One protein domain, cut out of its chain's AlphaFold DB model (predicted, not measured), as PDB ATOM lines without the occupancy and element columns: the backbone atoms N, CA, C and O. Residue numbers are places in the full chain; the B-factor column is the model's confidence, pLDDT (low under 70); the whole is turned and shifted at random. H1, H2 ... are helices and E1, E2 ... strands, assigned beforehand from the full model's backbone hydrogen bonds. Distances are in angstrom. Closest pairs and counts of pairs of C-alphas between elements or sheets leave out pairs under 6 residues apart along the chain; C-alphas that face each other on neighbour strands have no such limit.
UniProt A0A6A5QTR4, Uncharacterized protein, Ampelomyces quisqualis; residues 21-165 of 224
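This is residues 21 to 165 of the 224 residues of an uncharacterized protein of Ampelomyces quisqualis (UniProt A0A6A5QTR4). A twisted sheet of four strands, E1 to E4, has the longest helix, H5, packed slantwise over one face and the short H2 over part of the other. Long loops run past both ends of the sheet: H3 lies beyond one end, and residues 80 to 96 and H4 lie at the other. The printed part has 145 residues, with named elements in the order H1 H2 H3 E1 E2 E3 H4 H5 E4. The sheet is mixed, in the order E1, E2, E3, E4, and the class is mixed helices and strands, with under half of the residues in named elements. The whole is compact, with a radius of gyration of the C-alphas of 15.8 A, yet elongated, spanning 51 by 31 by 24 A.

E1 is residues 73 to 79, 20.3 A long, beginning at C-alpha 73 (-3.481, 26.213, -56.461). E2 is residues 97 to 104, 23.5 A, and E3 is residues 109 to 116, 20.5 A, which bends by 55 degrees at residue 113. E4 is residues 159 to 162, ending at C-alpha 162 (-2.994, 32.901, -42.471). H5 is residues 136 to 148, 17.8 A, beginning at C-alpha 136 (-9.199, 22.956, -41.088). H1 is residues 26 to 31, H2 41 to 44, H3 53 to 58 and H4 118 to 121.

E1, E2 and E3 form a meander, each strand the antiparallel neighbour of the one before; E1 and E2 are a hairpin, as are E2 and E3. N 75 and O 101 are 2.9 A apart, and N 102 and O 111 are 2.9 A apart, within hydrogen-bond range. E4 is parallel to E3, with N 112 and O 161 at 2.7 A. E3, H4 and H5, and E4 make a strand-helix-strand unit, two parallel neighbour strands with helices between, its crossover right-handed. H5 is on the sheet at a height of 8.2 A, at 37 degrees to E2 on the local plane; its closest C-alphas to E2 are Trp 144 and Val 103, 6.3 A. H2 is on the opposite face, at a height of 7.0 A, with the C-alphas of Asp 41 and Cys 74 closest to E1 at 4.4 A. H4 only grazes the sheet. H1 is close to H5 but not clearly touching, at 7.9 A between the C-alphas of Arg 26 and Gly 142. H3 is not on the sheet. In H1, H3 and H5 every O i to N i+4 pair is within hydrogen-bond range; H2 and H4 are too short for one.

The C-alphas of Ala 58 and Asp 89 are the two farthest apart, 52.7 A. The printed part has no cut. The links H3 to E1, E1 to E2 and H4 to H5 are long. Mean pLDDT of the printed part is 87.0, and residues 86 to 91 are under 70.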
ATOM      1  N   TRP A  21      -7.598  11.156 -40.729       88.75
ATOM      2  CA  TRP A  21      -7.770  11.518 -42.131       88.75
ATOM      3  C   TRP A  21      -6.413  11.637 -42.822       88.75
ATOM      4  O   TRP A  21      -5.556  12.400 -42.385       88.75
ATOM      5  N   ASP A  22      -6.244  10.918 -43.930       90.44
ATOM      6  CA  ASP A  22      -5.009  10.928 -44.711       90.44
ATOM      7  C   ASP A  22      -5.280  10.847 -46.224       90.44
ATOM      8  O   ASP A  22      -6.371  10.468 -46.665       90.44
ATOM      9  N   GLY A  23      -4.280  11.216 -47.024       91.94
ATOM     10  CA  GLY A  23      -4.348  11.256 -48.480       91.94
ATOM     11  C   GLY A  23      -5.139  12.449 -49.016       91.94
ATOM     12  O   GLY A  23      -5.225  13.505 -48.397       91.94
ATOM     13  N   ASP A  24      -5.715  12.300 -50.212       92.88
ATOM     14  CA  ASP A  24      -6.370  13.401 -50.931       92.88
ATOM     15  C   ASP A  24      -7.784  13.745 -50.423       92.88
ATOM     16  O   ASP A  24      -8.376  14.743 -50.841       92.88
ATOM     17  N   LEU A  25      -8.342  12.923 -49.531       93.31
ATOM     18  CA  LEU A  25      -9.658  13.063 -48.906       93.31
ATOM     19  C   LEU A  25     -10.858  13.191 -49.862       93.31
ATOM     20  O   LEU A  25     -11.914  13.636 -49.418       93.31
ATOM     21  N   ARG A  26     -10.770  12.827 -51.150       92.19
ATOM     22  CA  ARG A  26     -11.910  12.976 -52.088       92.19
ATOM     23  C   ARG A  26     -13.161  12.247 -51.608       92.19
ATOM     24  O   ARG A  26     -14.204  12.876 -51.419       92.19
ATOM     25  N   ASP A  27     -13.030  10.954 -51.340       91.19
ATOM     26  CA  ASP A  27     -14.153  10.116 -50.912       91.19
ATOM     27  C   ASP A  27     -14.644  10.501 -49.515       91.19
ATOM     28  O   ASP A  27     -15.848  10.548 -49.253       91.19
ATOM     29  N   ALA A  28     -13.710  10.820 -48.616       91.81
ATOM     30  CA  ALA A  28     -14.022  11.208 -47.248       91.81
ATOM     31  C   ALA A  28     -14.807  12.531 -47.207       91.81
ATOM     32  O   ALA A  28     -15.813  12.620 -46.505       91.81
ATOM     33  N   LEU A  29     -14.406  13.531 -47.998       92.12
ATOM     34  CA  LEU A  29     -15.116  14.807 -48.098       92.12
ATOM     35  C   LEU A  29     -16.528  14.622 -48.652       92.12
ATOM     36  O   LEU A  29     -17.476  15.116 -48.044       92.12
ATOM     37  N   GLY A  30     -16.683  13.848 -49.730       90.25
ATOM     38  CA  GLY A  30     -18.001  13.545 -50.288       90.25
ATOM     39  C   GLY A  30     -18.916  12.852 -49.274       90.25
ATOM     40  O   GLY A  30     -20.046  13.295 -49.063       90.25
ATOM     41  N   LYS A  31     -18.394  11.825 -48.586       89.62
ATOM     42  CA  LYS A  31     -19.091  11.075 -47.526       89.62
ATOM     43  C   LYS A  31     -19.542  11.960 -46.362       89.62
ATOM     44  O   LYS A  31     -20.580  11.699 -45.759       89.62
ATOM     45  N   TRP A  32     -18.754  12.975 -46.022       89.75
ATOM     46  CA  TRP A  32     -19.048  13.902 -44.929       89.75
ATOM     47  C   TRP A  32     -19.652  15.219 -45.406       89.75
ATOM     48  O   TRP A  32     -19.566  16.205 -44.690       89.75
ATOM     49  N   GLY A  33     -20.279  15.248 -46.584       89.31
ATOM     50  CA  GLY A  33     -21.119  16.373 -46.992       89.31
ATOM     51  C   GLY A  33     -20.366  17.618 -47.460       89.31
ATOM     52  O   GLY A  33     -20.980  18.675 -47.607       89.31
ATOM     53  N   TYR A  34     -19.065  17.510 -47.729       91.88
ATOM     54  CA  TYR A  34     -18.297  18.576 -48.361       91.88
ATOM     55  C   TYR A  34     -18.388  18.484 -49.885       91.88
ATOM     56  O   TYR A  34     -18.268  17.409 -50.475       91.88
ATOM     57  N   SER A  35     -18.549  19.634 -50.526       91.19
ATOM     58  CA  SER A  35     -18.363  19.835 -51.962       91.19
ATOM     59  C   SER A  35     -17.165  20.758 -52.203       91.19
ATOM     60  O   SER A  35     -16.704  21.451 -51.291       91.19
ATOM     61  N   GLN A  36     -16.636  20.736 -53.427       88.94
ATOM     62  CA  GLN A  36     -15.534  21.595 -53.854       88.94
ATOM     63  C   GLN A  36     -15.932  22.377 -55.109       88.94
ATOM     64  O   GLN A  36     -16.516  21.803 -56.026       88.94
ATOM     65  N   GLU A  37     -15.554  23.653 -55.182       85.62
ATOM     66  CA  GLU A  37     -15.629  24.430 -56.424       85.62
ATOM     67  C   GLU A  37     -14.533  24.036 -57.431       85.62
ATOM     68  O   GLU A  37     -13.373  23.805 -57.079       85.62
ATOM     69  N   GLU A  38     -14.899  23.994 -58.714       72.38
ATOM     70  CA  GLU A  38     -14.018  23.563 -59.809       72.38
ATOM     71  C   GLU A  38     -12.970  24.626 -60.202       72.38
ATOM     72  O   GLU A  38     -11.872  24.273 -60.619       72.38
ATOM     73  N   TYR A  39     -13.264  25.921 -60.017       74.25
ATOM     74  CA  TYR A  39     -12.437  27.038 -60.508       74.25
ATOM     75  C   TYR A  39     -12.016  28.018 -59.403       74.25
ATOM     76  O   TYR A  39     -12.229  29.227 -59.515       74.25
ATOM     77  N   ALA A  40     -11.405  27.510 -58.332       84.81
ATOM     78  CA  ALA A  40     -10.979  28.342 -57.207       84.81
ATOM     79  C   ALA A  40      -9.612  29.033 -57.412       84.81
ATOM     80  O   ALA A  40      -9.297  29.949 -56.660       84.81
ATOM     81  N   ASP A  41      -8.819  28.672 -58.430       85.19
ATOM     82  CA  ASP A  41      -7.451  29.196 -58.640       85.19
ATOM     83  C   ASP A  41      -7.369  30.725 -58.733       85.19
ATOM     84  O   ASP A  41      -6.450  31.323 -58.179       85.19
ATOM     85  N   LYS A  42      -8.377  31.391 -59.304       82.06
ATOM     86  CA  LYS A  42      -8.453  32.864 -59.347       82.06
ATOM     87  C   LYS A  42      -8.440  33.515 -57.961       82.06
ATOM     88  O   LYS A  42      -8.087  34.685 -57.824       82.06
ATOM     89  N   ASP A  43      -8.815  32.768 -56.925       84.00
ATOM     90  CA  ASP A  43      -8.754  33.215 -55.539       84.00
ATOM     91  C   ASP A  43      -7.348  33.113 -54.927       84.00
ATOM     92  O   ASP A  43      -7.196  33.466 -53.765       84.00
ATOM     93  N   CYS A  44      -6.332  32.676 -55.676       86.19
ATOM     94  CA  CYS A  44      -4.932  32.568 -55.243       86.19
ATOM     95  C   CYS A  44      -4.021  33.659 -55.837       86.19
ATOM     96  O   CYS A  44      -2.802  33.496 -55.875       86.19
ATOM     97  N   ASP A  45      -4.574  34.787 -56.293       87.94
ATOM     98  CA  ASP A  45      -3.765  35.957 -56.652       87.94
ATOM     99  C   ASP A  45      -3.289  36.701 -55.398       87.94
ATOM    100  O   ASP A  45      -3.953  37.587 -54.854       87.94
ATOM    101  N   PHE A  46      -2.105  36.345 -54.919       88.81
ATOM    102  CA  PHE A  46      -1.564  36.898 -53.682       88.81
ATOM    103  C   PHE A  46      -0.956  38.293 -53.824       88.81
ATOM    104  O   PHE A  46      -0.701  38.966 -52.819       88.81
ATOM    105  N   LYS A  47      -0.772  38.761 -55.060       85.88
ATOM    106  CA  LYS A  47      -0.256  40.096 -55.334       85.88
ATOM    107  C   LYS A  47      -1.382  41.120 -55.369       85.88
ATOM    108  O   LYS A  47      -1.377  42.045 -54.561       85.88
ATOM    109  N   GLU A  48      -2.344  40.939 -56.266       83.75
ATOM    110  CA  GLU A  48      -3.367  41.953 -56.522       83.75
ATOM    111  C   GLU A  48      -4.541  41.838 -55.545       83.75
ATOM    112  O   GLU A  48      -5.089  42.855 -55.128       83.75
ATOM    113  N   LYS A  49      -4.914  40.619 -55.122       84.81
ATOM    114  CA  LYS A  49      -6.092  40.406 -54.260       84.81
ATOM    115  C   LYS A  49      -5.788  40.498 -52.767       84.81
ATOM    116  O   LYS A  49      -6.610  41.003 -52.006       84.81
ATOM    117  N   TYR A  50      -4.635  39.983 -52.335       85.00
ATOM    118  CA  TYR A  50      -4.270  39.920 -50.909       85.00
ATOM    119  C   TYR A  50      -3.110  40.836 -50.519       85.00
ATOM    120  O   TYR A  50      -2.759  40.890 -49.342       85.00
ATOM    121  N   HIS A  51      -2.527  41.557 -51.481       84.31
ATOM    122  CA  HIS A  51      -1.499  42.579 -51.258       84.31
ATOM    123  C   HIS A  51      -0.278  42.115 -50.447       84.31
ATOM    124  O   HIS A  51       0.385  42.930 -49.807       84.31
ATOM    125  N   PHE A  52       0.062  40.822 -50.492       83.88
ATOM    126  CA  PHE A  52       1.278  40.293 -49.861       83.88
ATOM    127  C   PHE A  52       2.310  39.782 -50.874       83.88
ATOM    128  O   PHE A  52       3.312  39.178 -50.492       83.88
ATOM    129  N   GLY A  53       2.121  40.097 -52.160       84.88
ATOM    130  CA  GLY A  53       3.062  39.769 -53.233       84.88
ATOM    131  C   GLY A  53       4.499  40.225 -52.952       84.88
ATOM    132  O   GLY A  53       5.419  39.464 -53.214       84.88
ATOM    133  N   THR A  54       4.701  41.391 -52.326       86.75
ATOM    134  CA  THR A  54       6.040  41.887 -51.944       86.75
ATOM    135  C   THR A  54       6.781  40.931 -51.004       86.75
ATOM    136  O   THR A  54       7.992  40.760 -51.120       86.75
ATOM    137  N   ALA A  55       6.064  40.296 -50.072       87.69
ATOM    138  CA  ALA A  55       6.654  39.325 -49.157       87.69
ATOM    139  C   ALA A  55       7.057  38.041 -49.896       87.69
ATOM    140  O   ALA A  55       8.155  37.533 -49.688       87.69
ATOM    141  N   LEU A  56       6.194  37.550 -50.793       90.44
ATOM    142  CA  LEU A  56       6.496  36.379 -51.621       90.44
ATOM    143  C   LEU A  56       7.675  36.636 -52.562       90.44
ATOM    144  O   LEU A  56       8.583  35.814 -52.631       90.44
ATOM    145  N   GLU A  57       7.717  37.800 -53.209       90.00
ATOM    146  CA  GLU A  57       8.811  38.202 -54.095       90.00
ATOM    147  C   GLU A  57      10.151  38.258 -53.350       90.00
ATOM    148  O   GLU A  57      11.142  37.707 -53.825       90.00
ATOM    149  N   ALA A  58      10.177  38.836 -52.143       89.19
ATOM    150  CA  ALA A  58      11.376  38.875 -51.303       89.19
ATOM    151  C   ALA A  58      11.875  37.475 -50.896       89.19
ATOM    152  O   ALA A  58      13.064  37.295 -50.633       89.19
ATOM    153  N   LEU A  59      10.976  36.489 -50.849       89.12
ATOM    154  CA  LEU A  59      11.286  35.085 -50.584       89.12
ATOM    155  C   LEU A  59      11.546  34.269 -51.867       89.12
ATOM    156  O   LEU A  59      11.830  33.077 -51.776       89.12
ATOM    157  N   GLY A  60      11.462  34.888 -53.051       91.25
ATOM    158  CA  GLY A  60      11.632  34.219 -54.344       91.25
ATOM    159  C   GLY A  60      10.468  33.303 -54.742       91.25
ATOM    160  O   GLY A  60      10.658  32.405 -55.560       91.25
ATOM    161  N   ILE A  61       9.285  33.512 -54.164       92.56
ATOM    162  CA  ILE A  61       8.079  32.702 -54.372       92.56
ATOM    163  C   ILE A  61       7.171  33.376 -55.403       92.56
ATOM    164  O   ILE A  61       6.932  34.583 -55.343       92.56
ATOM    165  N   ASP A  62       6.616  32.591 -56.330       89.69
ATOM    166  CA  ASP A  62       5.635  33.105 -57.290       89.69
ATOM    167  C   ASP A  62       4.299  33.401 -56.591       89.69
ATOM    168  O   ASP A  62       3.719  32.538 -55.931       89.69
ATOM    169  N   SER A  63       3.794  34.623 -56.748       90.88
ATOM    170  CA  SER A  63       2.520  35.075 -56.185       90.88
ATOM    171  C   SER A  63       1.309  34.788 -57.075       90.88
ATOM    172  O   SER A  63       0.183  35.065 -56.663       90.88
ATOM    173  N   LYS A  64       1.520  34.311 -58.307       91.94
ATOM    174  CA  LYS A  64       0.448  34.108 -59.288       91.94
ATOM    175  C   LYS A  64      -0.309  32.796 -59.062       91.94
ATOM    176  O   LYS A  64       0.293  31.806 -58.626       91.94
ATOM    177  N   PRO A  65      -1.603  32.753 -59.403       92.50
ATOM    178  CA  PRO A  65      -2.369  31.517 -59.401       92.50
ATOM    179  C   PRO A  65      -1.954  30.587 -60.551       92.50
ATOM    180  O   PRO A  65      -1.389  31.026 -61.559       92.50
ATOM    181  N   ALA A  66      -2.224  29.292 -60.399       91.56
ATOM    182  CA  ALA A  66      -1.832  28.262 -61.358       91.56
ATOM    183  C   ALA A  66      -2.486  28.432 -62.740       91.56
ATOM    184  O   ALA A  66      -1.827  28.228 -63.760       91.56
ATOM    185  N   ASP A  67      -3.736  28.901 -62.793       89.12
ATOM    186  CA  ASP A  67      -4.449  29.199 -64.043       89.12
ATOM    187  C   ASP A  67      -3.847  30.378 -64.840       89.12
ATOM    188  O   ASP A  67      -4.151  30.556 -66.019       89.12
ATOM    189  N   GLN A  68      -2.937  31.142 -64.226       90.38
ATOM    190  CA  GLN A  68      -2.146  32.210 -64.849       90.38
ATOM    191  C   GLN A  68      -0.654  31.845 -64.966       90.38
ATOM    192  O   GLN A  68       0.210  32.718 -65.100       90.38
ATOM    193  N   GLY A  69      -0.336  30.548 -64.911       89.44
ATOM    194  CA  GLY A  69       1.027  30.030 -65.040       89.44
ATOM    195  C   GLY A  69       1.885  30.179 -63.783       89.44
ATOM    196  O   GLY A  69       3.109  30.094 -63.883       89.44
ATOM    197  N   GLY A  70       1.268  30.441 -62.627       91.88
ATOM    198  CA  GLY A  70       1.930  30.432 -61.326       91.88
ATOM    199  C   GLY A  70       1.962  29.053 -60.662       91.88
ATOM    200  O   GLY A  70       1.656  28.038 -61.282       91.88
ATOM    201  N   SER A  71       2.360  29.008 -59.388       92.44
ATOM    202  CA  SER A  71       2.480  27.760 -58.601       92.44
ATOM    203  C   SER A  71       1.453  27.637 -57.468       92.44
ATOM    204  O   SER A  71       1.501  26.675 -56.703       92.44
ATOM    205  N   ASN A  72       0.536  28.601 -57.337       93.69
ATOM    206  CA  ASN A  72      -0.482  28.601 -56.289       93.69
ATOM    207  C   ASN A  72      -1.789  27.983 -56.803       93.69
ATOM    208  O   ASN A  72      -2.440  28.554 -57.677       93.69
ATOM    209  N   HIS A  73      -2.188  26.853 -56.226       94.00
ATOM    210  CA  HIS A  73      -3.481  26.213 -56.461       94.00
ATOM    211  C   HIS A  73      -4.449  26.560 -55.337       94.00
ATOM    212  O   HIS A  73      -4.111  26.379 -54.165       94.00
ATOM    213  N   CYS A  74      -5.643  27.034 -55.666       93.69
ATOM    214  CA  CYS A  74      -6.665  27.335 -54.677       93.69
ATOM    215  C   CYS A  74      -7.754  26.274 -54.649       93.69
ATOM    216  O   CYS A  74      -8.173  25.721 -55.661       93.69
ATOM    217  N   PHE A  75      -8.252  26.040 -53.444       94.56
ATOM    218  CA  PHE A  75      -9.324  25.107 -53.168       94.56
ATOM    219  C   PHE A  75     -10.373  25.815 -52.331       94.56
ATOM    220  O   PHE A  75     -10.046  26.493 -51.353       94.56
ATOM    221  N   TYR A  76     -11.637  25.628 -52.690       93.81
ATOM    222  CA  TYR A  76     -12.762  26.086 -51.895       93.81
ATOM    223  C   TYR A  76     -13.675  24.907 -51.591       93.81
ATOM    224  O   TYR A  76     -14.232  24.294 -52.500       93.81
ATOM    225  N   LEU A  77     -13.770  24.581 -50.305       93.62
ATOM    226  CA  LEU A  77     -14.595  23.510 -49.767       93.62
ATOM    227  C   LEU A  77     -15.777  24.119 -49.025       93.62
ATOM    228  O   LEU A  77     -15.587  25.031 -48.215       93.62
ATOM    229  N   GLN A  78     -16.974  23.585 -49.236       92.62
ATOM    230  CA  GLN A  78     -18.184  24.027 -48.545       92.62
ATOM    231  C   GLN A  78     -19.013  22.842 -48.054       92.62
ATOM    232  O   GLN A  78     -19.095  21.808 -48.709       92.62
ATOM    233  N   HIS A  79     -19.648  22.998 -46.895       91.31
ATOM    234  CA  HIS A  79     -20.518  21.996 -46.284       91.31
ATOM    235  C   HIS A  79     -21.984  22.463 -46.342       91.31
ATOM    236  O   HIS A  79     -22.614  22.768 -45.320       91.31
ATOM    237  N   ASN A  80     -22.487  22.583 -47.575       84.62
ATOM    238  CA  ASN A  80     -23.834  23.073 -47.894       84.62
ATOM    239  C   ASN A  80     -24.622  22.125 -48.797       84.62
ATOM    240  O   ASN A  80     -25.804  21.898 -48.568       84.62
ATOM    241  N   ASP A  81     -23.963  21.588 -49.817       78.69
ATOM    242  CA  ASP A  81     -24.575  20.861 -50.929       78.69
ATOM    243  C   ASP A  81     -23.773  19.607 -51.316       78.69
ATOM    244  O   ASP A  81     -23.902  19.089 -52.424       78.69
ATOM    245  N   GLY A  82     -22.933  19.103 -50.404       77.56
ATOM    246  CA  GLY A  82     -22.181  17.878 -50.641       77.56
ATOM    247  C   GLY A  82     -23.088  16.653 -50.827       77.56
ATOM    248  O   GLY A  82     -24.214  16.630 -50.316       77.56
ATOM    249  N   PRO A  83     -22.603  15.600 -51.514       76.75
ATOM    250  CA  PRO A  83     -23.422  14.459 -51.937       76.75
ATOM    251  C   PRO A  83     -24.221  13.799 -50.807       76.75
ATOM    252  O   PRO A  83     -25.357  13.378 -51.010       76.75
ATOM    253  N   SER A  84     -23.644  13.737 -49.604       78.38
ATOM    254  CA  SER A  84     -24.264  13.095 -48.444       78.38
ATOM    255  C   SER A  84     -25.255  13.967 -47.665       78.38
ATOM    256  O   SER A  84     -25.902  13.435 -46.777       78.38
ATOM    257  N   LEU A  85     -25.418  15.259 -47.982       72.06
ATOM    258  CA  LEU A  85     -26.366  16.150 -47.284       72.06
ATOM    259  C   LEU A  85     -27.803  16.067 -47.824       72.06
ATOM    260  O   LEU A  85     -28.736  16.495 -47.150       72.06
ATOM    261  N   ASN A  86     -27.985  15.499 -49.021       57.62
ATOM    262  CA  ASN A  86     -29.279  15.393 -49.709       57.62
ATOM    263  C   ASN A  86     -29.874  13.976 -49.684       57.62
ATOM    264  O   ASN A  86     -30.875  13.708 -50.351       57.62
ATOM    265  N   VAL A  87     -29.272  13.056 -48.927       60.97
ATOM    266  CA  VAL A  87     -29.830  11.720 -48.714       60.97
ATOM    267  C   VAL A  87     -30.773  11.816 -47.520       60.97
ATOM    268  O   VAL A  87     -30.348  12.129 -46.414       60.97
ATOM    269  N   THR A  88     -32.061  11.557 -47.743       53.41
ATOM    270  CA  THR A  88     -33.200  11.736 -46.815       53.41
ATOM    271  C   THR A  88     -33.096  11.018 -45.458       53.41
ATOM    272  O   THR A  88     -34.023  11.108 -44.658       53.41
ATOM    273  N   ASP A  89     -31.990  10.327 -45.186       53.59
ATOM    274  CA  ASP A  89     -31.781   9.433 -44.045       53.59
ATOM    275  C   ASP A  89     -30.502   9.754 -43.238       53.59
ATOM    276  O   ASP A  89     -30.100   9.009 -42.345       53.59
ATOM    277  N   THR A  90     -29.817  10.870 -43.520       58.53
ATOM    278  CA  THR A  90     -28.620  11.256 -42.759       58.53
ATOM    279  C   THR A  90     -28.932  12.309 -41.697       58.53
ATOM    280  O   THR A  90     -29.431  13.388 -42.003       58.53
ATOM    281  N   ARG A  91     -28.522  12.054 -40.443       65.06
ATOM    282  CA  ARG A  91     -28.434  13.078 -39.370       65.06
ATOM    283  C   ARG A  91     -27.455  14.221 -39.695       65.06
ATOM    284  O   ARG A  91     -27.375  15.190 -38.948       65.06
ATOM    285  N   LEU A  92     -26.697  14.095 -40.784       72.19
ATOM    286  CA  LEU A  92     -25.780  15.107 -41.289       72.19
ATOM    287  C   LEU A  92     -26.576  16.207 -41.986       72.19
ATOM    288  O   LEU A  92     -27.127  16.002 -43.063       72.19
ATOM    289  N   GLN A  93     -26.621  17.376 -41.359       79.31
ATOM    290  CA  GLN A  93     -27.247  18.565 -41.927       79.31
ATOM    291  C   GLN A  93     -26.189  19.546 -42.412       79.31
ATOM    292  O   GLN A  93     -25.165  19.735 -41.751       79.31
ATOM    293  N   ALA A  94     -26.481  20.249 -43.509       87.06
ATOM    294  CA  ALA A  94     -25.680  21.376 -43.977       87.06
ATOM    295  C   ALA A  94     -25.371  22.329 -42.814       87.06
ATOM    296  O   ALA A  94     -26.251  22.648 -42.009       87.06
ATOM    297  N   THR A  95     -24.111  22.738 -42.684       87.25
ATOM    298  CA  THR A  95     -23.656  23.591 -41.570       87.25
ATOM    299  C   THR A  95     -23.449  25.025 -42.028       87.25
ATOM    300  O   THR A  95     -23.546  25.930 -41.210       87.25
ATOM    301  N   GLY A  96     -23.184  25.277 -43.312       87.31
ATOM    302  CA  GLY A  96     -22.680  26.588 -43.730       87.31
ATOM    303  C   GLY A  96     -21.179  26.751 -43.508       87.31
ATOM    304  O   GLY A  96     -20.657  27.853 -43.700       87.31
ATOM    305  N   ALA A  97     -20.481  25.694 -43.083       89.62
ATOM    306  CA  ALA A  97     -19.034  25.712 -42.959       89.62
ATOM    307  C   ALA A  97     -18.383  25.801 -44.335       89.62
ATOM    308  O   ALA A  97     -18.871  25.230 -45.312       89.62
ATOM    309  N   PHE A  98     -17.256  26.498 -44.396       91.31
ATOM    310  CA  PHE A  98     -16.466  26.598 -45.611       91.31
ATOM    311  C   PHE A  98     -14.996  26.804 -45.280       91.31
ATOM    312  O   PHE A  98     -14.639  27.347 -44.227       91.31
ATOM    313  N   ALA A  99     -14.136  26.405 -46.204       91.69
ATOM    314  CA  ALA A  99     -12.711  26.618 -46.100       91.69
ATOM    315  C   ALA A  99     -12.107  26.892 -47.477       91.69
ATOM    316  O   ALA A  99     -12.276  26.121 -48.418       91.69
ATOM    317  N   ARG A 100     -11.393  28.011 -47.569       92.19
ATOM    318  CA  ARG A 100     -10.610  28.424 -48.722       92.19
ATOM    319  C   ARG A 100      -9.134  28.318 -48.378       92.19
ATOM    320  O   ARG A 100      -8.670  28.985 -47.444       92.19
ATOM    321  N   PHE A 101      -8.420  27.523 -49.160       93.06
ATOM    322  CA  PHE A 101      -6.986  27.322 -49.031       93.06
ATOM    323  C   PHE A 101      -6.287  27.681 -50.329       93.06
ATOM    324  O   PHE A 101      -6.831  27.439 -51.402       93.06
ATOM    325  N   GLY A 102      -5.073  28.201 -50.219       93.94
ATOM    326  CA  GLY A 102      -4.099  28.159 -51.299       93.94
ATOM    327  C   GLY A 102      -3.009  27.151 -50.965       93.94
ATOM    328  O   GLY A 102      -2.644  27.000 -49.799       93.94
ATOM    329  N   VAL A 103      -2.458  26.491 -51.971       95.38
ATOM    330  CA  VAL A 103      -1.333  25.574 -51.827       95.38
ATOM    331  C   VAL A 103      -0.290  25.889 -52.885       95.38
ATOM    332  O   VAL A 103      -0.584  25.884 -54.076       95.38
ATOM    333  N   ASN A 104       0.942  26.115 -52.441       95.31
ATOM    334  CA  ASN A 104       2.121  26.131 -53.294       95.31
ATOM    335  C   ASN A 104       3.014  24.954 -52.897       95.31
ATOM    336  O   ASN A 104       3.826  25.053 -51.974       95.31
ATOM    337  N   ALA A 105       2.830  23.822 -53.575       95.31
ATOM    338  CA  ALA A 105       3.561  22.594 -53.275       95.31
ATOM    339  C   ALA A 105       5.048  22.665 -53.663       95.31
ATOM    340  O   ALA A 105       5.891  22.031 -53.026       95.31
ATOM    341  N   LYS A 106       5.374  23.492 -54.662       95.19
ATOM    342  CA  LYS A 106       6.745  23.744 -55.112       95.19
ATOM    343  C   LYS A 106       7.575  24.414 -54.016       95.19
ATOM    344  O   LYS A 106       8.645  23.924 -53.655       95.19
ATOM    345  N   ASP A 107       7.057  25.506 -53.460       95.62
ATOM    346  CA  ASP A 107       7.773  26.329 -52.482       95.62
ATOM    347  C   ASP A 107       7.469  25.938 -51.028       95.62
ATOM    348  O   ASP A 107       8.180  26.354 -50.112       95.62
ATOM    349  N   GLY A 108       6.470  25.079 -50.808       95.25
ATOM    350  CA  GLY A 108       6.194  24.479 -49.508       95.25
ATOM    351  C   GLY A 108       5.260  25.285 -48.620       95.25
ATOM    352  O   GLY A 108       5.541  25.458 -47.433       95.25
ATOM    353  N   ILE A 109       4.182  25.833 -49.182       95.06
ATOM    354  CA  ILE A 109       3.343  26.819 -48.494       95.06
ATOM    355  C   ILE A 109       1.882  26.409 -48.532       95.06
ATOM    356  O   ILE A 109       1.340  26.087 -49.591       95.06
ATOM    357  N   ILE A 110       1.233  26.503 -47.375       95.00
ATOM    358  CA  ILE A 110      -0.216  26.388 -47.242       95.00
ATOM    359  C   ILE A 110      -0.761  27.732 -46.762       95.00
ATOM    360  O   ILE A 110      -0.400  28.229 -45.692       95.00
ATOM    361  N   TYR A 111      -1.654  28.308 -47.557       93.06
ATOM    362  CA  TYR A 111      -2.332  29.565 -47.278       93.06
ATOM    363  C   TYR A 111      -3.730  29.287 -46.731       93.06
ATOM    364  O   TYR A 111      -4.587  28.733 -47.415       93.06
ATOM    365  N   PHE A 112      -3.994  29.721 -45.507       91.62
ATOM    366  CA  PHE A 112      -5.316  29.749 -44.902       91.62
ATOM    367  C   PHE A 112      -5.977  31.094 -45.198       91.62
ATOM    368  O   PHE A 112      -5.696  32.088 -44.527       91.62
ATOM    369  N   ILE A 113      -6.850  31.128 -46.203       89.75
ATOM    370  CA  ILE A 113      -7.394  32.381 -46.739       89.75
ATOM    371  C   ILE A 113      -8.692  32.771 -46.022       89.75
ATOM    372  O   ILE A 113      -8.794  33.846 -45.442       89.75
ATOM    373  N   HIS A 114      -9.696  31.893 -46.037       87.19
ATOM    374  CA  HIS A 114     -10.953  32.111 -45.320       87.19
ATOM    375  C   HIS A 114     -11.475  30.793 -44.776       87.19
ATOM    376  O   HIS A 114     -11.492  29.797 -45.491       87.19
ATOM    377  N   ARG A 115     -11.915  30.771 -43.519       87.50
ATOM    378  CA  ARG A 115     -12.391  29.547 -42.873       87.50
ATOM    379  C   ARG A 115     -13.530  29.847 -41.916       87.50
ATOM    380  O   ARG A 115     -13.484  30.834 -41.182       87.50
ATOM    381  N   ARG A 116     -14.505  28.951 -41.889       85.81
ATOM    382  CA  ARG A 116     -15.560  28.878 -40.884       85.81
ATOM    383  C   ARG A 116     -15.802  27.406 -40.577       85.81
ATOM    384  O   ARG A 116     -16.200  26.667 -41.474       85.81
ATOM    385  N   SER A 117     -15.529  26.988 -39.343       84.94
ATOM    386  CA  SER A 117     -15.669  25.588 -38.931       84.94
ATOM    387  C   SER A 117     -17.142  25.210 -38.731       84.94
ATOM    388  O   SER A 117     -17.940  26.085 -38.375       84.94
ATOM    389  N   PRO A 118     -17.514  23.928 -38.901       84.94
ATOM    390  CA  PRO A 118     -18.862  23.430 -38.610       84.94
ATOM    391  C   PRO A 118     -19.360  23.750 -37.197       84.94
ATOM    392  O   PRO A 118     -20.519  24.101 -37.023       84.94
ATOM    393  N   GLU A 119     -18.490  23.686 -36.189       82.31
ATOM    394  CA  GLU A 119     -18.865  23.986 -34.799       82.31
ATOM    395  C   GLU A 119     -19.255  25.459 -34.601       82.31
ATOM    396  O   GLU A 119     -20.103  25.786 -33.773       82.31
ATOM    397  N   SER A 120     -18.659  26.366 -35.383       81.12
ATOM    398  CA  SER A 120     -18.895  27.806 -35.256       81.12
ATOM    399  C   SER A 120     -20.222  28.283 -35.858       81.12
ATOM    400  O   SER A 120     -20.620  29.421 -35.611       81.12
ATOM    401  N   THR A 121     -20.898  27.458 -36.665       79.12
ATOM    402  CA  THR A 121     -22.092  27.886 -37.409       79.12
ATOM    403  C   THR A 121     -23.378  27.794 -36.593       79.12
ATOM    404  O   THR A 121     -24.285  28.591 -36.811       79.12
ATOM    405  N   ASP A 122     -23.464  26.847 -35.654       77.62
ATOM    406  CA  ASP A 122     -24.560  26.756 -34.682       77.62
ATOM    407  C   ASP A 122     -24.106  25.995 -33.429       77.62
ATOM    408  O   ASP A 122     -23.971  24.772 -33.438       77.62
ATOM    409  N   SER A 123     -23.920  26.723 -32.327       73.12
ATOM    410  CA  SER A 123     -23.456  26.173 -31.049       73.12
ATOM    411  C   SER A 123     -24.459  25.246 -30.355       73.12
ATOM    412  O   SER A 123     -24.118  24.632 -29.346       73.12
ATOM    413  N   ARG A 124     -25.696  25.147 -30.859       77.81
ATOM    414  CA  ARG A 124     -26.733  24.254 -30.315       77.81
ATOM    415  C   ARG A 124     -26.672  22.849 -30.905       77.81
ATOM    416  O   ARG A 124     -27.317  21.957 -30.360       77.81
ATOM    417  N   ARG A 125     -25.944  22.651 -32.010       79.00
ATOM    418  CA  ARG A 125     -25.809  21.332 -32.634       79.00
ATOM    419  C   ARG A 125     -24.992  20.409 -31.748       79.00
ATOM    420  O   ARG A 125     -23.953  20.784 -31.206       79.00
ATOM    421  N   SER A 126     -25.461  19.177 -31.624       81.00
ATOM    422  CA  SER A 126     -24.686  18.122 -30.991       81.00
ATOM    423  C   SER A 126     -23.514  17.723 -31.892       81.00
ATOM    424  O   SER A 126     -23.591  17.791 -33.118       81.00
ATOM    425  N   LYS A 127     -22.416  17.255 -31.290       79.69
ATOM    426  CA  LYS A 127     -21.223  16.812 -32.037       79.69
ATOM    427  C   LYS A 127     -21.502  15.666 -33.018       79.69
ATOM    428  O   LYS A 127     -20.738  15.466 -33.958       79.69
ATOM    429  N   ASP A 128     -22.578  14.912 -32.810       81.50
ATOM    430  CA  ASP A 128     -22.976  13.808 -33.687       81.50
ATOM    431  C   ASP A 128     -23.725  14.261 -34.946       81.50
ATOM    432  O   ASP A 128     -23.847  13.482 -35.889       81.50
ATOM    433  N   GLU A 129     -24.187  15.512 -34.984       79.25
ATOM    434  CA  GLU A 129     -24.836  16.130 -36.150       79.25
ATOM    435  C   GLU A 129     -23.836  16.843 -37.072       79.25
ATOM    436  O   GLU A 129     -24.198  17.294 -38.161       79.25
ATOM    437  N   LEU A 130     -22.578  16.964 -36.642       86.12
ATOM    438  CA  LEU A 130     -21.509  17.592 -37.411       86.12
ATOM    439  C   LEU A 130     -20.759  16.559 -38.276       86.12
ATOM    440  O   LEU A 130     -20.691  15.378 -37.911       86.12
ATOM    441  N   PRO A 131     -20.164  16.977 -39.412       87.56
ATOM    442  CA  PRO A 131     -19.289  16.102 -40.187       87.56
ATOM    443  C   PRO A 131     -18.110  15.632 -39.331       87.56
ATOM    444  O   PRO A 131     -17.670  16.341 -38.437       87.56
ATOM    445  N   LYS A 132     -17.566  14.438 -39.588       88.19
ATOM    446  CA  LYS A 132     -16.408  13.957 -38.806       88.19
ATOM    447  C   LYS A 132     -15.078  14.582 -39.239       88.19
ATOM    448  O   LYS A 132     -14.113  14.511 -38.485       88.19
ATOM    449  N   ILE A 133     -15.040  15.217 -40.410       87.75
ATOM    450  CA  ILE A 133     -13.949  16.108 -40.814       87.75
ATOM    451  C   ILE A 133     -14.343  17.517 -40.366       87.75
ATOM    452  O   ILE A 133     -15.164  18.159 -41.011       87.75
ATOM    453  N   LEU A 134     -13.819  17.962 -39.226       83.69
ATOM    454  CA  LEU A 134     -14.141  19.267 -38.620       83.69
ATOM    455  C   LEU A 134     -12.997  20.267 -38.785       83.69
ATOM    456  O   LEU A 134     -13.202  21.451 -39.062       83.69
ATOM    457  N   SER A 135     -11.790  19.724 -38.674       82.44
ATOM    458  CA  SER A 135     -10.535  20.433 -38.603       82.44
ATOM    459  C   SER A 135     -10.149  21.059 -39.931       82.44
ATOM    460  O   SER A 135     -10.089  20.400 -40.969       82.44
ATOM    461  N   SER A 136      -9.773  22.338 -39.895       84.75
ATOM    462  CA  SER A 136      -9.199  22.956 -41.088       84.75
ATOM    463  C   SER A 136      -7.784  22.470 -41.422       84.75
ATOM    464  O   SER A 136      -7.382  22.637 -42.572       84.75
ATOM    465  N   SER A 137      -7.049  21.840 -40.491       85.38
ATOM    466  CA  SER A 137      -5.787  21.165 -40.835       85.38
ATOM    467  C   SER A 137      -6.022  19.872 -41.603       85.38
ATOM    468  O   SER A 137      -5.276  19.622 -42.542       85.38
ATOM    469  N   ASP A 138      -7.070  19.105 -41.289       89.56
ATOM    470  CA  ASP A 138      -7.430  17.902 -42.056       89.56
ATOM    471  C   ASP A 138      -7.786  18.276 -43.494       89.56
ATOM    472  O   ASP A 138      -7.271  17.710 -44.458       89.56
ATOM    473  N   LEU A 139      -8.621  19.308 -43.644       92.19
ATOM    474  CA  LEU A 139      -8.978  19.846 -44.952       92.19
ATOM    475  C   LEU A 139      -7.737  20.337 -45.714       92.19
ATOM    476  O   LEU A 139      -7.569  20.005 -46.886       92.19
ATOM    477  N   ALA A 140      -6.850  21.087 -45.052       93.19
ATOM    478  CA  ALA A 140      -5.613  21.572 -45.657       93.19
ATOM    479  C   ALA A 140      -4.669  20.430 -46.061       93.19
ATOM    480  O   ALA A 140      -4.069  20.503 -47.132       93.19
ATOM    481  N   TRP A 141      -4.569  19.369 -45.256       92.88
ATOM    482  CA  TRP A 141      -3.781  18.177 -45.568       92.88
ATOM    483  C   TRP A 141      -4.292  17.470 -46.826       92.88
ATOM    484  O   TRP A 141      -3.503  17.138 -47.715       92.88
ATOM    485  N   GLY A 142      -5.613  17.329 -46.961       93.69
ATOM    486  CA  GLY A 142      -6.224  16.794 -48.177       93.69
ATOM    487  C   GLY A 142      -5.893  17.626 -49.416       93.69
ATOM    488  O   GLY A 142      -5.554  17.079 -50.466       93.69
ATOM    489  N   MET A 143      -5.949  18.957 -49.305       94.94
ATOM    490  CA  MET A 143      -5.626  19.850 -50.426       94.94
ATOM    491  C   MET A 143      -4.127  19.851 -50.754       94.94
ATOM    492  O   MET A 143      -3.755  19.881 -51.926       94.94
ATOM    493  N   TRP A 144      -3.266  19.754 -49.737       95.69
ATOM    494  CA  TRP A 144      -1.825  19.583 -49.908       95.69
ATOM    495  C   TRP A 144      -1.507  18.314 -50.696       95.69
ATOM    496  O   TRP A 144      -0.811  18.395 -51.704       95.69
ATOM    497  N   ASN A 145      -2.094  17.173 -50.321       95.19
ATOM    498  CA  ASN A 145      -1.935  15.912 -51.051       95.19
ATOM    499  C   ASN A 145      -2.300  16.050 -52.535       95.19
ATOM    500  O   ASN A 145      -1.566  15.569 -53.394       95.19
ATOM    501  N   ARG A 146      -3.397  16.755 -52.847       93.38
ATOM    502  CA  ARG A 146      -3.859  16.973 -54.231       93.38
ATOM    503  C   ARG A 146      -2.910  17.824 -55.066       93.38
ATOM    504  O   ARG A 146      -2.771  17.566 -56.255       93.38
ATOM    505  N   ALA A 147      -2.326  18.860 -54.470       93.62
ATOM    506  CA  ALA A 147      -1.427  19.771 -55.173       93.62
ATOM    507  C   ALA A 147       0.019  19.250 -55.221       93.62
ATOM    508  O   ALA A 147       0.762  19.575 -56.147       93.62
ATOM    509  N   ALA A 148       0.428  18.464 -54.222       93.88
ATOM    510  CA  ALA A 148       1.768  17.911 -54.128       93.88
ATOM    511  C   ALA A 148       1.930  16.654 -54.988       93.88
ATOM    512  O   ALA A 148       2.862  16.582 -55.784       93.88
ATOM    513  N   ILE A 149       1.035  15.670 -54.877       91.94
ATOM    514  CA  ILE A 149       1.208  14.362 -55.524       91.94
ATOM    515  C   ILE A 149       0.703  14.402 -56.975       91.94
ATOM    516  O   ILE A 149      -0.380  14.929 -57.228       91.94
ATOM    517  N   PRO A 150       1.427  13.801 -57.944       91.00
ATOM    518  CA  PRO A 150       2.685  13.047 -57.810       91.00
ATOM    519  C   PRO A 150       3.957  13.887 -58.043       91.00
ATOM    520  O   PRO A 150       5.044  13.330 -58.167       91.00
ATOM    521  N   THR A 151       3.823  15.204 -58.176       92.88
ATOM    522  CA  THR A 151       4.862  16.090 -58.726       92.88
ATOM    523  C   THR A 151       5.923  16.514 -57.706       92.88
ATOM    524  O   THR A 151       7.079  16.722 -58.069       92.88
ATOM    525  N   TYR A 152       5.543  16.662 -56.442       93.38
ATOM    526  CA  TYR A 152       6.351  17.250 -55.379       93.38
ATOM    527  C   TYR A 152       6.459  16.310 -54.177       93.38
ATOM    528  O   TYR A 152       5.633  15.419 -53.978       93.38
ATOM    529  N   ASP A 153       7.483  16.536 -53.355       91.81
ATOM    530  CA  ASP A 153       7.656  15.828 -52.090       91.81
ATOM    531  C   ASP A 153       6.554  16.230 -51.098       91.81
ATOM    532  O   ASP A 153       6.409  17.405 -50.747       91.81
ATOM    533  N   ILE A 154       5.791  15.244 -50.623       90.69
ATOM    534  CA  ILE A 154       4.712  15.441 -49.652       90.69
ATOM    535  C   ILE A 154       5.229  16.007 -48.319       90.69
ATOM    536  O   ILE A 154       4.471  16.655 -47.599       90.69
ATOM    537  N   MET A 155       6.520  15.832 -48.013       91.25
ATOM    538  CA  MET A 155       7.168  16.352 -46.807       91.25
ATOM    539  C   MET A 155       7.654  17.804 -46.948       91.25
ATOM    540  O   MET A 155       8.141  18.384 -45.979       91.25
ATOM    541  N   ASN A 156       7.510  18.430 -48.122       91.69
ATOM    542  CA  ASN A 156       8.031  19.771 -48.418       91.69
ATOM    543  C   ASN A 156       7.195  20.923 -47.818       91.69
ATOM    544  O   ASN A 156       7.186  22.016 -48.371       91.69
ATOM    545  N   ILE A 157       6.491  20.738 -46.700       92.50
ATOM    546  CA  ILE A 157       5.773  21.842 -46.041       92.50
ATOM    547  C   ILE A 157       6.762  22.658 -45.201       92.50
ATOM    548  O   ILE A 157       7.375  22.146 -44.268       92.50
ATOM    549  N   LYS A 158       6.893  23.950 -45.514       92.25
ATOM    550  CA  LYS A 158       7.804  24.895 -44.844       92.25
ATOM    551  C   LYS A 158       7.064  26.015 -44.124       92.25
ATOM    552  O   LYS A 158       7.520  26.470 -43.078       92.25
ATOM    553  N   TYR A 159       5.935  26.458 -44.676       90.75
ATOM    554  CA  TYR A 159       5.217  27.627 -44.185       90.75
ATOM    555  C   TYR A 159       3.707  27.394 -44.125       90.75
ATOM    556  O   TYR A 159       3.094  26.883 -45.063       90.75
ATOM    557  N   PHE A 160       3.103  27.874 -43.042       90.38
ATOM    558  CA  PHE A 160       1.665  28.077 -42.929       90.38
ATOM    559  C   PHE A 160       1.401  29.574 -42.836       90.38
ATOM    560  O   PHE A 160       1.930  30.247 -41.951       90.38
ATOM    561  N   VAL A 161       0.582  30.101 -43.740       89.69
ATOM    562  CA  VAL A 161       0.294  31.535 -43.830       89.69
ATOM    563  C   VAL A 161      -1.198  31.742 -43.644       89.69
ATOM    564  O   VAL A 161      -1.989  31.253 -44.440       89.69
ATOM    565  N   ALA A 162      -1.607  32.475 -42.612       88.44
ATOM    566  CA  ALA A 162      -2.994  32.901 -42.471       88.44
ATOM    567  C   ALA A 162      -3.169  34.317 -43.010       88.44
ATOM    568  O   ALA A 162      -2.498  35.247 -42.564       88.44
ATOM    569  N   VAL A 163      -4.082  34.469 -43.961       85.19
ATOM    570  CA  VAL A 163      -4.352  35.734 -44.643       85.19
ATOM    571  C   VAL A 163      -5.662  36.313 -44.108       85.19
ATOM    572  O   VAL A 163      -6.593  35.565 -43.823       85.19
ATOM    573  N   ASN A 164      -5.741  37.641 -43.965       77.94
ATOM    574  CA  ASN A 164      -6.960  38.361 -43.569       77.94
ATOM    575  C   ASN A 164      -7.638  37.792 -42.308       77.94
ATOM    576  O   ASN A 164      -8.776  37.317 -42.337       77.94
ATOM    577  N   ILE A 165      -6.934  37.850 -41.174       77.81
ATOM    578  CA  ILE A 165      -7.450  37.406 -39.874       77.81
ATOM    579  C   ILE A 165      -8.617  38.311 -39.445       77.81
ATOM    580  O   ILE A 165      -8.415  39.401 -38.922       77.81
TER     581      ILE A 165